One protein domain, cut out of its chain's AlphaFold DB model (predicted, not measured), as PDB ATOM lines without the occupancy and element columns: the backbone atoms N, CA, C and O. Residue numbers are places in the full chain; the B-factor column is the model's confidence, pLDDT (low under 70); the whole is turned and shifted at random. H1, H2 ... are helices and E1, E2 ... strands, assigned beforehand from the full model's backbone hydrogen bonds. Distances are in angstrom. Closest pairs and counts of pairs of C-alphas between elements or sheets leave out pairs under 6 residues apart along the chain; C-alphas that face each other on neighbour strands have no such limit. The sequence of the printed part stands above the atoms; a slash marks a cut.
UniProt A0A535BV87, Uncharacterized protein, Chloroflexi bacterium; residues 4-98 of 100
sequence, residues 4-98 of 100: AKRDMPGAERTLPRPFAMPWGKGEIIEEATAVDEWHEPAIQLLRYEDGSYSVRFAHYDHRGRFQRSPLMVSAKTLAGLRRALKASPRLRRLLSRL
ATOM      1  N   ALA A   4     -17.994  32.374 218.594       59.66
ATOM      2  CA  ALA A   4     -19.059  32.343 217.599       59.66
ATOM      3  C   ALA A   4     -18.632  31.364 216.495       59.66
ATOM      4  O   ALA A   4     -17.450  31.314 216.154       59.66
ATOM      5  N   LYS A   5     -19.561  30.579 215.937       55.84
ATOM      6  CA  LYS A   5     -19.206  29.589 214.903       55.84
ATOM      7  C   LYS A   5     -18.591  30.219 213.652       55.84
ATOM      8  O   LYS A   5     -17.762  29.580 213.020       55.84
ATOM      9  N   ARG A   6     -18.906  31.485 213.360       55.25
ATOM     10  CA  ARG A   6     -18.281  32.256 212.273       55.25
ATOM     11  C   ARG A   6     -16.741  32.294 212.361       55.25
ATOM     12  O   ARG A   6     -16.085  32.518 211.353       55.25
ATOM     13  N   ASP A   7     -16.177  32.018 213.542       46.97
ATOM     14  CA  ASP A   7     -14.735  31.971 213.808       46.97
ATOM     15  C   ASP A   7     -14.133  30.541 213.762       46.97
ATOM     16  O   ASP A   7     -12.971  30.368 214.138       46.97
ATOM     17  N   MET A   8     -14.893  29.501 213.374       51.47
ATOM     18  CA  MET A   8     -14.426  28.104 213.306       51.47
ATOM     19  C   MET A   8     -14.740  27.425 211.958       51.47
ATOM     20  O   MET A   8     -15.863  27.532 211.468       51.47
ATOM     21  N   PRO A   9     -13.786  26.678 211.363       35.19
ATOM     22  CA  PRO A   9     -14.000  25.980 210.101       35.19
ATOM     23  C   PRO A   9     -14.923  24.768 210.295       35.19
ATOM     24  O   PRO A   9     -14.579  23.780 210.938       35.19
ATOM     25  N   GLY A  10     -16.116  24.860 209.718       50.56
ATOM     26  CA  GLY A  10     -17.139  23.823 209.644       50.56
ATOM     27  C   GLY A  10     -18.330  24.396 208.882       50.56
ATOM     28  O   GLY A  10     -18.565  25.598 208.967       50.56
ATOM     29  N   ALA A  11     -19.048  23.573 208.107       51.84
ATOM     30  CA  ALA A  11     -20.102  24.051 207.210       51.84
ATOM     31  C   ALA A  11     -21.106  24.939 207.966       51.84
ATOM     32  O   ALA A  11     -21.859  24.476 208.833       51.84
ATOM     33  N   GLU A  12     -21.059  26.240 207.678       66.62
ATOM     34  CA  GLU A  12     -22.029  27.199 208.178       66.62
ATOM     35  C   GLU A  12     -23.396  26.764 207.646       66.62
ATOM     36  O   GLU A  12     -23.559  26.436 206.468       66.62
ATOM     37  N   ARG A  13     -24.376  26.654 208.543       85.94
ATOM     38  CA  ARG A  13     -25.717  26.220 208.164       85.94
ATOM     39  C   ARG A  13     -26.343  27.326 207.321       85.94
ATOM     40  O   ARG A  13     -26.635  28.394 207.851       85.94
ATOM     41  N   THR A  14     -26.560  27.073 206.034       89.94
ATOM     42  CA  THR A  14     -27.133  28.071 205.122       89.94
ATOM     43  C   THR A  14     -28.552  28.461 205.540       89.94
ATOM     44  O   THR A  14     -29.318  27.639 206.060       89.94
ATOM     45  N   LEU A  15     -28.877  29.739 205.337       93.25
ATOM     46  CA  LEU A  15     -30.190  30.331 205.577       93.25
ATOM     47  C   LEU A  15     -30.685  31.010 204.283       93.25
ATOM     48  O   LEU A  15     -29.866  31.613 203.587       93.25
ATOM     49  N   PRO A  16     -31.995  30.966 203.978       96.50
ATOM     50  CA  PRO A  16     -33.020  30.239 204.719       96.50
ATOM     51  C   PRO A  16     -32.898  28.716 204.548       96.50
ATOM     52  O   PRO A  16     -32.326  28.225 203.577       96.50
ATOM     53  N   ARG A  17     -33.424  27.952 205.512       95.88
ATOM     54  CA  ARG A  17     -33.491  26.480 205.445       95.88
ATOM     55  C   ARG A  17     -34.876  25.986 205.856       95.88
ATOM     56  O   ARG A  17     -35.369  26.448 206.886       95.88
ATOM     57  N   PRO A  18     -35.472  25.016 205.141       97.19
ATOM     58  CA  PRO A  18     -36.783  24.497 205.500       97.19
ATOM     59  C   PRO A  18     -36.782  23.783 206.858       97.19
ATOM     60  O   PRO A  18     -35.803  23.149 207.262       97.19
ATOM     61  N   PHE A  19     -37.921  23.836 207.543       95.69
ATOM     62  CA  PHE A  19     -38.257  22.954 208.655       95.69
ATOM     63  C   PHE A  19     -39.681  22.416 208.477       95.69
ATOM     64  O   PHE A  19     -40.535  23.077 207.887       95.69
ATOM     65  N   ALA A  20     -39.945  21.234 209.028       96.19
ATOM     66  CA  ALA A  20     -41.281  20.662 209.117       96.19
ATOM     67  C   ALA A  20     -41.442  19.962 210.470       96.19
ATOM     68  O   ALA A  20     -40.556  19.223 210.901       96.19
ATOM     69  N   MET A  21     -42.558  20.227 211.139       91.81
ATOM     70  CA  MET A  21     -42.969  19.644 212.416       91.81
ATOM     71  C   MET A  21     -44.429  19.179 212.287       91.81
ATOM     72  O   MET A  21     -45.142  19.670 211.410       91.81
ATOM     73  N   PRO A  22     -44.923  18.294 213.173       93.50
ATOM     74  CA  PRO A  22     -46.321  17.848 213.136       93.50
ATOM     75  C   PRO A  22     -47.363  18.980 213.195       93.50
ATOM     76  O   PRO A  22     -48.485  18.800 212.742       93.50
ATOM     77  N   TRP A  23     -46.992  20.144 213.732       89.94
ATOM     78  CA  TRP A  23     -47.855  21.322 213.883       89.94
ATOM     79  C   TRP A  23     -47.542  22.457 212.895       89.94
ATOM     80  O   TRP A  23     -48.014  23.574 213.082       89.94
ATOM     81  N   GLY A  24     -46.717  22.219 211.871       95.69
ATOM     82  CA  GLY A  24     -46.478  23.203 210.815       95.69
ATOM     83  C   GLY A  24     -45.082  23.160 210.207       95.69
ATOM     84  O   GLY A  24     -44.174  22.477 210.685       95.69
ATOM     85  N   LYS A  25     -44.913  23.920 209.127       98.12
ATOM     86  CA  LYS A  25     -43.687  24.001 208.329       98.12
ATOM     87  C   LYS A  25     -43.391  25.441 207.920       98.12
ATOM     88  O   LYS A  25     -44.246  26.321 208.033       98.12
ATOM     89  N   GLY A  26     -42.171  25.666 207.453       98.38
ATOM     90  CA  GLY A  26     -41.705  26.968 207.003       98.38
ATOM     91  C   GLY A  26     -40.187  27.005 206.898       98.38
ATOM     92  O   GLY A  26     -39.553  25.999 206.581       98.38
ATOM     93  N   GLU A  27     -39.594  28.154 207.208       98.50
ATOM     94  CA  GLU A  27     -38.159  28.391 207.062       98.50
ATOM     95  C   GLU A  27     -37.514  28.904 208.350       98.50
ATOM     96  O   GLU A  27     -38.072  29.727 209.073       98.50
ATOM     97  N   ILE A  28     -36.290  28.455 208.613       98.19
ATOM     98  CA  ILE A  28     -35.373  29.109 209.544       98.19
ATOM     99  C   ILE A  28     -34.759  30.284 208.786       98.19
ATOM    100  O   ILE A  28     -34.069  30.059 207.793       98.19
ATOM    101  N   ILE A  29     -35.013  31.515 209.231       98.06
ATOM    102  CA  ILE A  29     -34.608  32.738 208.511       98.06
ATOM    103  C   ILE A  29     -33.493  33.527 209.207       98.06
ATOM    104  O   ILE A  29     -32.800  34.305 208.562       98.06
ATOM    105  N   GLU A  30     -33.296  33.318 210.510       98.19
ATOM    106  CA  GLU A  30     -32.146  33.817 211.270       98.19
ATOM    107  C   GLU A  30     -31.699  32.727 212.257       98.19
ATOM    108  O   GLU A  30     -32.531  32.006 212.812       98.19
ATOM    109  N   GLU A  31     -30.394  32.597 212.487       97.31
ATOM    110  CA  GLU A  31     -29.815  31.642 213.435       97.31
ATOM    111  C   GLU A  31     -28.623  32.300 214.136       97.31
ATOM    112  O   GLU A  31     -27.740  32.854 213.485       97.31
ATOM    113  N   ALA A  32     -28.599  32.230 215.466       96.62
ATOM    114  CA  ALA A  32     -27.464  32.641 216.280       96.62
ATOM    115  C   ALA A  32     -26.891  31.418 216.994       96.62
ATOM    116  O   ALA A  32     -27.606  30.744 217.739       96.62
ATOM    117  N   THR A  33     -25.604  31.143 216.781       96.00
ATOM    118  CA  THR A  33     -24.923  29.980 217.356       96.00
ATOM    119  C   THR A  33     -23.691  30.371 218.160       96.00
ATOM    120  O   THR A  33     -23.022  31.378 217.907       96.00
ATOM    121  N   ALA A  34     -23.380  29.541 219.145       94.81
ATOM    122  CA  ALA A  34     -22.116  29.547 219.863       94.81
ATOM    123  C   ALA A  34     -21.600  28.111 219.920       94.81
ATOM    124  O   ALA A  34     -22.375  27.178 219.748       94.81
ATOM    125  N   VAL A  35     -20.306  27.927 220.157       92.81
ATOM    126  CA  VAL A  35     -19.723  26.593 220.332       92.81
ATOM    127  C   VAL A  35     -18.954  26.568 221.642       92.81
ATOM    128  O   VAL A  35     -18.167  27.480 221.923       92.81
ATOM    129  N   ASP A  36     -19.191  25.534 222.439       91.50
ATOM    130  CA  ASP A  36     -18.402  25.214 223.623       91.50
ATOM    131  C   ASP A  36     -17.755  23.830 223.496       91.50
ATOM    132  O   ASP A  36     -17.555  23.332 222.394       91.50
ATOM    133  N   GLU A  37     -17.297  23.254 224.603       92.31
ATOM    134  CA  GLU A  37     -16.621  21.955 224.580       92.31
ATOM    135  C   GLU A  37     -17.591  20.784 224.346       92.31
ATOM    136  O   GLU A  37     -17.177  19.738 223.851       92.31
ATOM    137  N   TRP A  38     -18.887  20.967 224.613       91.69
ATOM    138  CA  TRP A  38     -19.877  19.892 224.605       91.69
ATOM    139  C   TRP A  38     -20.726  19.893 223.340       91.69
ATOM    140  O   TRP A  38     -20.985  18.832 222.773       91.69
ATOM    141  N   HIS A  39     -21.168  21.070 222.897       93.88
ATOM    142  CA  HIS A  39     -22.095  21.174 221.777       93.88
ATOM    143  C   HIS A  39     -22.100  22.570 221.135       93.88
ATOM    144  O   HIS A  39     -21.373  23.493 221.513       93.88
ATOM    145  N   GLU A  40     -22.956  22.716 220.130       95.50
ATOM    146  CA  GLU A  40     -23.263  23.964 219.450       95.50
ATOM    147  C   GLU A  40     -24.719  24.360 219.751       95.50
ATOM    148  O   GLU A  40     -25.639  23.899 219.062       95.50
ATOM    149  N   PRO A  41     -24.982  25.187 220.783       96.69
ATOM    150  CA  PRO A  41     -26.279  25.836 220.926       96.69
ATOM    151  C   PRO A  41     -26.637  26.681 219.704       96.69
ATOM    152  O   PRO A  41     -25.801  27.415 219.171       96.69
ATOM    153  N   ALA A  42     -27.912  26.651 219.337       96.94
ATOM    154  CA  ALA A  42     -28.494  27.462 218.282       96.94
ATOM    155  C   ALA A  42     -29.832  28.048 218.744       96.94
ATOM    156  O   ALA A  42     -30.712  27.325 219.221       96.94
ATOM    157  N   ILE A  43     -30.004  29.353 218.555       97.81
ATOM    158  CA  ILE A  43     -31.304  30.014 218.672       97.81
ATOM    159  C   ILE A  43     -31.751  30.388 217.263       97.81
ATOM    160  O   ILE A  43     -31.041  31.096 216.550       97.81
ATOM    161  N   GLN A  44     -32.908  29.881 216.854       97.94
ATOM    162  CA  GLN A  44     -33.401  29.944 215.481       97.94
ATOM    163  C   GLN A  44     -34.707  30.731 215.414       97.94
ATOM    164  O   GLN A  44     -35.623  30.474 216.196       97.94
ATOM    165  N   LEU A  45     -34.814  31.644 214.451       98.44
ATOM    166  CA  LEU A  45     -36.069  32.293 214.090       98.44
ATOM    167  C   LEU A  45     -36.758  31.490 212.988       98.44
ATOM    168  O   LEU A  45     -36.266  31.425 211.861       98.44
ATOM    169  N   LEU A  46     -37.902  30.905 213.324       98.31
ATOM    170  CA  LEU A  46     -38.781  30.188 212.411       98.31
ATOM    171  C   LEU A  46     -39.819  31.160 211.848       98.31
ATOM    172  O   LEU A  46     -40.476  31.854 212.623       98.31
ATOM    173  N   ARG A  47     -39.982  31.181 210.526       98.44
ATOM    174  CA  ARG A  47     -41.100  31.812 209.819       98.44
ATOM    175  C   ARG A  47     -41.969  30.712 209.222       98.44
ATOM    176  O   ARG A  47     -41.484  29.958 208.381       98.44
ATOM    177  N   TYR A  48     -43.217  30.619 209.659       98.31
ATOM    178  CA  TYR A  48     -44.196  29.671 209.127       98.31
ATOM    179  C   TYR A  48     -44.745  30.149 207.777       98.31
ATOM    180  O   TYR A  48     -44.624  31.325 207.426       98.31
ATOM    181  N   GLU A  49     -45.349  29.237 207.014       97.94
ATOM    182  CA  GLU A  49     -45.989  29.564 205.728       97.94
ATOM    183  C   GLU A  49     -47.134  30.585 205.864       97.94
ATOM    184  O   GLU A  49     -47.359  31.370 204.948       97.94
ATOM    185  N   ASP A  50     -47.802  30.637 207.021       96.81
ATOM    186  CA  ASP A  50     -48.834  31.634 207.347       96.81
ATOM    187  C   ASP A  50     -48.264  33.016 207.741       96.81
ATOM    188  O   ASP A  50     -49.008  33.939 208.068       96.81
ATOM    189  N   GLY A  51     -46.935  33.171 207.719       97.00
ATOM    190  CA  GLY A  51     -46.231  34.401 208.074       97.00
ATOM    191  C   GLY A  51     -45.978  34.594 209.573       97.00
ATOM    192  O   GLY A  51     -45.295  35.553 209.943       97.00
ATOM    193  N   SER A  52     -46.471  33.700 210.437       96.94
ATOM    194  CA  SER A  52     -46.212  33.750 211.877       96.94
ATOM    195  C   SER A  52     -44.757  33.392 212.216       96.94
ATOM    196  O   SER A  52     -44.032  32.768 211.432       96.94
ATOM    197  N   TYR A  53     -44.304  33.816 213.402       97.31
ATOM    198  CA  TYR A  53     -42.937  33.591 213.875       97.31
ATOM    199  C   TYR A  53     -42.898  32.734 215.139       97.31
ATOM    200  O   TYR A  53     -43.748  32.851 216.017       97.31
ATOM    201  N   SER A  54     -41.850  31.927 215.276       97.31
ATOM    202  CA  SER A  54     -41.494  31.267 216.537       97.31
ATOM    203  C   SER A  54     -39.988  31.269 216.750       97.31
ATOM    204  O   SER A  54     -39.211  31.311 215.796       97.31
ATOM    205  N   VAL A  55     -39.566  31.194 218.010       97.88
ATOM    206  CA  VAL A  55     -38.155  31.054 218.376       97.88
ATOM    207  C   VAL A  55     -37.908  29.624 218.835       97.88
ATOM    208  O   VAL A  55     -38.552  29.151 219.769       97.88
ATOM    209  N   ARG A  56     -36.968  28.930 218.189       97.06
ATOM    210  CA  ARG A  56     -36.550  27.581 218.580       97.06
ATOM    211  C   ARG A  56     -35.193  27.620 219.269       97.06
ATOM    212  O   ARG A  56     -34.220  28.118 218.708       97.06
ATOM    213  N   PHE A  57     -35.143  27.030 220.456       97.25
ATOM    214  CA  PHE A  57     -33.924  26.761 221.211       97.25
ATOM    215  C   PHE A  57     -33.495  25.321 220.930       97.25
ATOM    216  O   PHE A  57     -34.226  24.384 221.241       97.25
ATOM    217  N   ALA A  58     -32.345  25.145 220.287       96.19
ATOM    218  CA  ALA A  58     -31.850  23.844 219.860       96.19
ATOM    219  C   ALA A  58     -30.347  23.717 220.111       96.19
ATOM    220  O   ALA A  58     -29.657  24.703 220.373       96.19
ATOM    221  N   HIS A  59     -29.826  22.501 219.986       96.38
ATOM    222  CA  HIS A  59     -28.389  22.287 219.894       96.38
ATOM    223  C   HIS A  59     -28.036  21.195 218.901       96.38
ATOM    224  O   HIS A  59     -28.853  20.346 218.532       96.38
ATOM    225  N   TYR A  60     -26.792  21.268 218.459       94.88
ATOM    226  CA  TYR A  60     -26.170  20.306 217.579       94.88
ATOM    227  C   TYR A  60     -24.906  19.777 218.244       94.88
ATOM    228  O   TYR A  60     -24.252  20.504 218.987       94.88
ATOM    229  N   ASP A  61     -24.531  18.536 217.955       92.94
ATOM    230  CA  ASP A  61     -23.187  18.088 218.306       92.94
ATOM    231  C   ASP A  61     -22.137  18.735 217.386       92.94
ATOM    232  O   ASP A  61     -22.459  19.367 216.375       92.94
ATOM    233  N   HIS A  62     -20.860  18.526 217.700       90.75
ATOM    234  CA  HIS A  62     -19.743  19.045 216.899       90.75
ATOM    235  C   HIS A  62     -19.668  18.465 215.479       90.75
ATOM    236  O   HIS A  62     -18.939  18.985 214.639       90.75
ATOM    237  N   ARG A  63     -20.433  17.404 215.180       89.56
ATOM    238  CA  ARG A  63     -20.592  16.845 213.826       89.56
ATOM    239  C   ARG A  63     -21.775  17.471 213.076       89.56
ATOM    240  O   ARG A  63     -22.093  17.042 211.972       89.56
ATOM    241  N   GLY A  64     -22.441  18.465 213.663       89.62
ATOM    242  CA  GLY A  64     -23.573  19.167 213.070       89.62
ATOM    243  C   GLY A  64     -24.901  18.410 213.149       89.62
ATOM    244  O   GLY A  64     -25.857  18.821 212.489       89.62
ATOM    245  N   ARG A  65     -25.007  17.336 213.946       91.12
ATOM    246  CA  ARG A  65     -26.247  16.553 214.093       91.12
ATOM    247  C   ARG A  65     -27.169  17.190 215.123       91.12
ATOM    248  O   ARG A  65     -26.738  17.461 216.243       91.12
ATOM    249  N   PHE A  66     -28.434  17.391 214.752       93.12
ATOM    250  CA  PHE A  66     -29.468  17.931 215.642       93.12
ATOM    251  C   PHE A  66     -29.704  16.988 216.822       93.12
ATOM    252  O   PHE A  66     -29.920  15.790 216.627       93.12
ATOM    253  N   GLN A  67     -29.693  17.535 218.031       95.69
ATOM    254  CA  GLN A  67     -29.884  16.774 219.258       95.69
ATOM    255  C   GLN A  67     -31.313  16.937 219.784       95.69
ATOM    256  O   GLN A  67     -31.905  18.010 219.700       95.69
ATOM    257  N   ARG A  68     -31.878  15.849 220.323       92.75
ATOM    258  CA  ARG A  68     -33.253  15.813 220.869       92.75
ATOM    259  C   ARG A  68     -33.318  16.000 222.385       92.75
ATOM    260  O   ARG A  68     -34.412  16.071 222.936       92.75
ATOM    261  N   SER A  69     -32.172  16.041 223.057       93.31
ATOM    262  CA  SER A  69     -32.100  16.366 224.480       93.31
ATOM    263  C   SER A  69     -32.341  17.862 224.711       93.31
ATOM    264  O   SER A  69     -32.161  18.659 223.782       93.31
ATOM    265  N   PRO A  70     -32.716  18.266 225.937       95.56
ATOM    266  CA  PRO A  70     -32.833  19.676 226.286       95.56
ATOM    267  C   PRO A  70     -31.563  20.460 225.951       95.56
ATOM    268  O   PRO A  70     -30.448  19.963 226.114       95.56
ATOM    269  N   LEU A  71     -31.736  21.709 225.516       96.31
ATOM    270  CA  LEU A  71     -30.626  22.645 225.405       96.31
ATOM    271  C   LEU A  71     -30.231  23.115 226.810       96.31
ATOM    272  O   LEU A  71     -31.033  23.739 227.503       96.31
ATOM    273  N   MET A  72     -28.980  22.881 227.194       94.75
ATOM    274  CA  MET A  72     -28.364  23.484 228.376       94.75
ATOM    275  C   MET A  72     -27.347  24.531 227.923       94.75
ATOM    276  O   MET A  72     -26.653  24.337 226.930       94.75
ATOM    277  N   VAL A  73     -27.265  25.669 228.614       94.88
ATOM    278  CA  VAL A  73     -26.345  26.755 228.241       94.88
ATOM    279  C   VAL A  73     -25.609  27.234 229.481       94.88
ATOM    280  O   VAL A  73     -26.225  27.692 230.439       94.88
ATOM    281  N   SER A  74     -24.276  27.163 229.460       94.12
ATOM    282  CA  SER A  74     -23.453  27.755 230.519       94.12
ATOM    283  C   SER A  74     -23.472  29.289 230.445       94.12
ATOM    284  O   SER A  74     -23.639  29.865 229.367       94.12
ATOM    285  N   ALA A  75     -23.197  29.982 231.555       93.44
ATOM    286  CA  ALA A  75     -23.082  31.448 231.564       93.44
ATOM    287  C   ALA A  75     -22.050  31.972 230.539       93.44
ATOM    288  O   ALA A  75     -22.246  33.005 229.895       93.44
ATOM    289  N   LYS A  76     -20.963  31.220 230.324       91.25
ATOM    290  CA  LYS A  76     -19.936  31.541 229.325       91.25
ATOM    291  C   LYS A  76     -20.466  31.392 227.897       91.25
ATOM    292  O   LYS A  76     -20.204  32.249 227.050       91.25
ATOM    293  N   THR A  77     -21.220  30.326 227.635       94.38
ATOM    294  CA  THR A  77     -21.841  30.060 226.333       94.38
ATOM    295  C   THR A  77     -22.926  31.096 226.016       94.38
ATOM    296  O   THR A  77     -23.009  31.578 224.884       94.38
ATOM    297  N   LEU A  78     -23.664  31.555 227.032       94.62
ATOM    298  CA  LEU A  78     -24.666  32.615 226.912       94.62
ATOM    299  C   LEU A  78     -24.065  33.934 226.398       94.62
ATOM    300  O   LEU A  78     -24.637  34.580 225.518       94.62
ATOM    301  N   ALA A  79     -22.873  34.314 226.871       93.25
ATOM    302  CA  ALA A  79     -22.167  35.486 226.352       93.25
ATOM    303  C   ALA A  79     -21.799  35.339 224.861       93.25
ATOM    304  O   ALA A  79     -21.809  36.327 224.122       93.25
ATOM    305  N   GLY A  80     -21.493  34.117 224.411       93.38
ATOM    306  CA  GLY A  80     -21.285  33.790 222.997       93.38
ATOM    307  C   GLY A  80     -22.549  33.998 222.164       93.38
ATOM    308  O   GLY A  80     -22.512  34.730 221.176       93.38
ATOM    309  N   LEU A  81     -23.678  33.451 222.620       95.50
ATOM    310  CA  LEU A  81     -24.980  33.625 221.967       95.50
ATOM    311  C   LEU A  81     -25.387  35.100 221.885       95.50
ATOM    312  O   LEU A  81     -25.799  35.565 220.824       95.50
ATOM    313  N   ARG A  82     -25.183  35.879 222.956       94.88
ATOM    314  CA  ARG A  82     -25.446  37.329 222.954       94.88
ATOM    315  C   ARG A  82     -24.652  38.067 221.872       94.88
ATOM    316  O   ARG A  82     -25.168  39.014 221.282       94.88
ATOM    317  N   ARG A  83     -23.401  37.666 221.610       94.69
ATOM    318  CA  ARG A  83     -22.597  38.243 220.519       94.69
ATOM    319  C   ARG A  83     -23.128  37.821 219.151       94.69
ATOM    320  O   ARG A  83     -23.294  38.692 218.304       94.69
ATOM    321  N   ALA A  84     -23.432  36.536 218.965       94.56
ATOM    322  CA  ALA A  84     -23.964  36.008 217.709       94.56
ATOM    323  C   ALA A  84     -25.297  36.672 217.317       94.56
ATOM    324  O   ALA A  84     -25.474  37.075 216.171       94.56
ATOM    325  N   LEU A  85     -26.178  36.924 218.292       96.12
ATOM    326  CA  LEU A  85     -27.461  37.609 218.091       96.12
ATOM    327  C   LEU A  85     -27.338  39.026 217.509       96.12
ATOM    328  O   LEU A  85     -28.317  39.555 216.988       96.12
ATOM    329  N   LYS A  86     -26.161  39.668 217.552       95.75
ATOM    330  CA  LYS A  86     -25.957  40.967 216.890       95.75
ATOM    331  C   LYS A  86     -26.112  40.882 215.366       95.75
ATOM    332  O   LYS A  86     -26.485  41.881 214.763       95.75
ATOM    333  N   ALA A  87     -25.860  39.714 214.770       94.69
ATOM    334  CA  ALA A  87     -26.046  39.457 213.341       94.69
ATOM    335  C   ALA A  87     -27.473  38.989 212.983       94.69
ATOM    336  O   ALA A  87     -27.768  38.770 211.812       94.69
ATOM    337  N   SER A  88     -28.362  38.850 213.972       96.75
ATOM    338  CA  SER A  88     -29.736  38.353 213.813       96.75
ATOM    339  C   SER A  88     -30.729  39.373 214.394       96.75
ATOM    340  O   SER A  88     -31.242  39.188 215.502       96.75
ATOM    341  N   PRO A  89     -30.944  40.523 213.724       96.88
ATOM    342  CA  PRO A  89     -31.642  41.660 214.316       96.88
ATOM    343  C   PRO A  89     -33.127  41.395 214.593       96.88
ATOM    344  O   PRO A  89     -33.657  41.932 215.570       96.88
ATOM    345  N   ARG A  90     -33.823  40.587 213.775       97.75
ATOM    346  CA  ARG A  90     -35.237  40.263 214.035       97.75
ATOM    347  C   ARG A  90     -35.351  39.315 215.220       97.75
ATOM    348  O   ARG A  90     -36.161  39.564 216.112       97.75
ATOM    349  N   LEU A  91     -34.503  38.291 215.262       98.12
ATOM    350  CA  LEU A  91     -34.435  37.336 216.358       98.12
ATOM    351  C   LEU A  91     -34.074  38.030 217.673       98.12
ATOM    352  O   LEU A  91     -34.748  37.832 218.681       98.12
ATOM    353  N   ARG A  92     -33.062  38.902 217.659       97.44
ATOM    354  CA  ARG A  92     -32.644  39.673 218.836       97.44
ATOM    355  C   ARG A  92     -33.777  40.536 219.390       97.44
ATOM    356  O   ARG A  92     -33.944  40.585 220.603       97.44
ATOM    357  N   ARG A  93     -34.560  41.185 218.522       96.88
ATOM    358  CA  ARG A  93     -35.719  41.995 218.931       96.88
ATOM    359  C   ARG A  93     -36.841  41.152 219.541       96.88
ATOM    360  O   ARG A  93     -37.508  41.613 220.455       96.88
ATOM    361  N   LEU A  94     -37.078  39.941 219.037       97.06
ATOM    362  CA  LEU A  94     -38.066  39.038 219.641       97.06
ATOM    363  C   LEU A  94     -37.603  38.537 221.009       97.06
ATOM    364  O   LEU A  94     -38.397  38.510 221.941       97.06
ATOM    365  N   LEU A  95     -36.321  38.189 221.135       96.75
ATOM    366  CA  LEU A  95     -35.746  37.721 222.393       96.75
ATOM    367  C   LEU A  95     -35.700  38.795 223.480       96.75
ATOM    368  O   LEU A  95     -35.804  38.446 224.651       96.75
ATOM    369  N   SER A  96     -35.549  40.077 223.128       96.25
ATOM    370  CA  SER A  96     -35.503  41.141 224.141       96.25
ATOM    371  C   SER A  96     -36.808  41.231 224.939       96.25
ATOM    372  O   SER A  96     -36.765  41.431 226.144       96.25
ATOM    373  N   ARG A  97     -37.948  40.896 224.320       96.00
ATOM    374  CA  ARG A  97     -39.271  40.831 224.972       96.00
ATOM    375  C   ARG A  97     -39.408  39.764 226.066       96.00
ATOM    376  O   ARG A  97     -40.430  39.727 226.734       96.00
ATOM    377  N   LEU A  98     -38.455  38.836 226.190       94.62
ATOM    378  CA  LEU A  98     -38.452  37.848 227.278       94.62
ATOM    379  C   LEU A  98     -37.817  38.386 228.565       94.62
ATOM    380  O   LEU A  98     -37.973  37.765 229.611       94.62
TER     381      LEU A  98
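Overview. This is residues 4 to 98 of the 100 residues of an uncharacterized protein of Chloroflexi bacterium (UniProt A0A535BV87). A strongly twisted sheet of four antiparallel strands, E1 to E4, makes a wall, with two helices, H1 and H2, packed across it and meeting at a corner. The long strand E2 bends sharply on its way through the sheet, and two long stretches with no named element, residues 4 to 16 and 61 to 74, run along the outside. The printed part has 95 residues, with four named strands followed by two named helices, in the order E1 E2 E3 E4 H1 H2; the strands lie in that same order across the sheet, and the class is mixed, helices and strands. The whole is compact, with a radius of gyration of the C-alphas of 13.0 A, and rounded, spanning 37 by 28 by 24 A.

Arrangement. E1, residues 17 to 21, and E2, residues 24 to 35, form a hairpin, with N 19 and O 26 2.9 A apart, within hydrogen-bond range. E2 bends by 71 degrees at residue 27. E2 and E3, residues 40 to 48, form the next hairpin, with N 29 and O 45 at 2.9 A. E3 and E4, residues 53 to 60, form the third, with N 44 and O 56 at 2.9 A. The four strands make a meander, each the antiparallel neighbour of the one before; the edge strands E1 and E4 are apart. H1, residues 75 to 87, is on the sheet at a height of 7.5 A; the closest C-alphas of H1 and E2 are those of Ala 84 and Ala 32, 5.1 A apart. It runs across the strands, but only just, at 63 degrees to E2 on the local plane. H2, residues 89 to 96, is on the sheet at a height of 8.9 A and runs across the strands, at 75 degrees to E3 on the local plane; the closest C-alphas of H2 and E3 are those of Leu 91 and Leu 45, 5.8 A apart. H1, with residues 85 to 86 alone, and H2 only just touch, only at the corner, with 3 pairs of C-alphas within 8 A; the closest are those of Leu 85 and Arg 92, 5.6 A apart. They run opposite ways at a steep tilt of 41 degrees. In H2 every O i to N i+4 pair is within hydrogen-bond range, in H1 7 of 9.

Along the chain. E1 begins at C-alpha 17 (-33.491, 26.480, 205.445) and is 13.6 A long. E2 measures 28.6 A, E3 24.0 A and E4 21.7 A. H1 measures 20.1 A and H2 10.6 A, ending at C-alpha 96 (-35.503, 41.141, 224.141).

Size, cuts and confidence. The C-alphas of Glu 37 and Asp 50, the two farthest apart, are 37.8 A apart. The printed part has no cut. The link from E4 to H1, 14 residues, is long; the other links between named elements are tight. The mean pLDDT of the printed part is 91.2, and residues 4 to 12 are under 70.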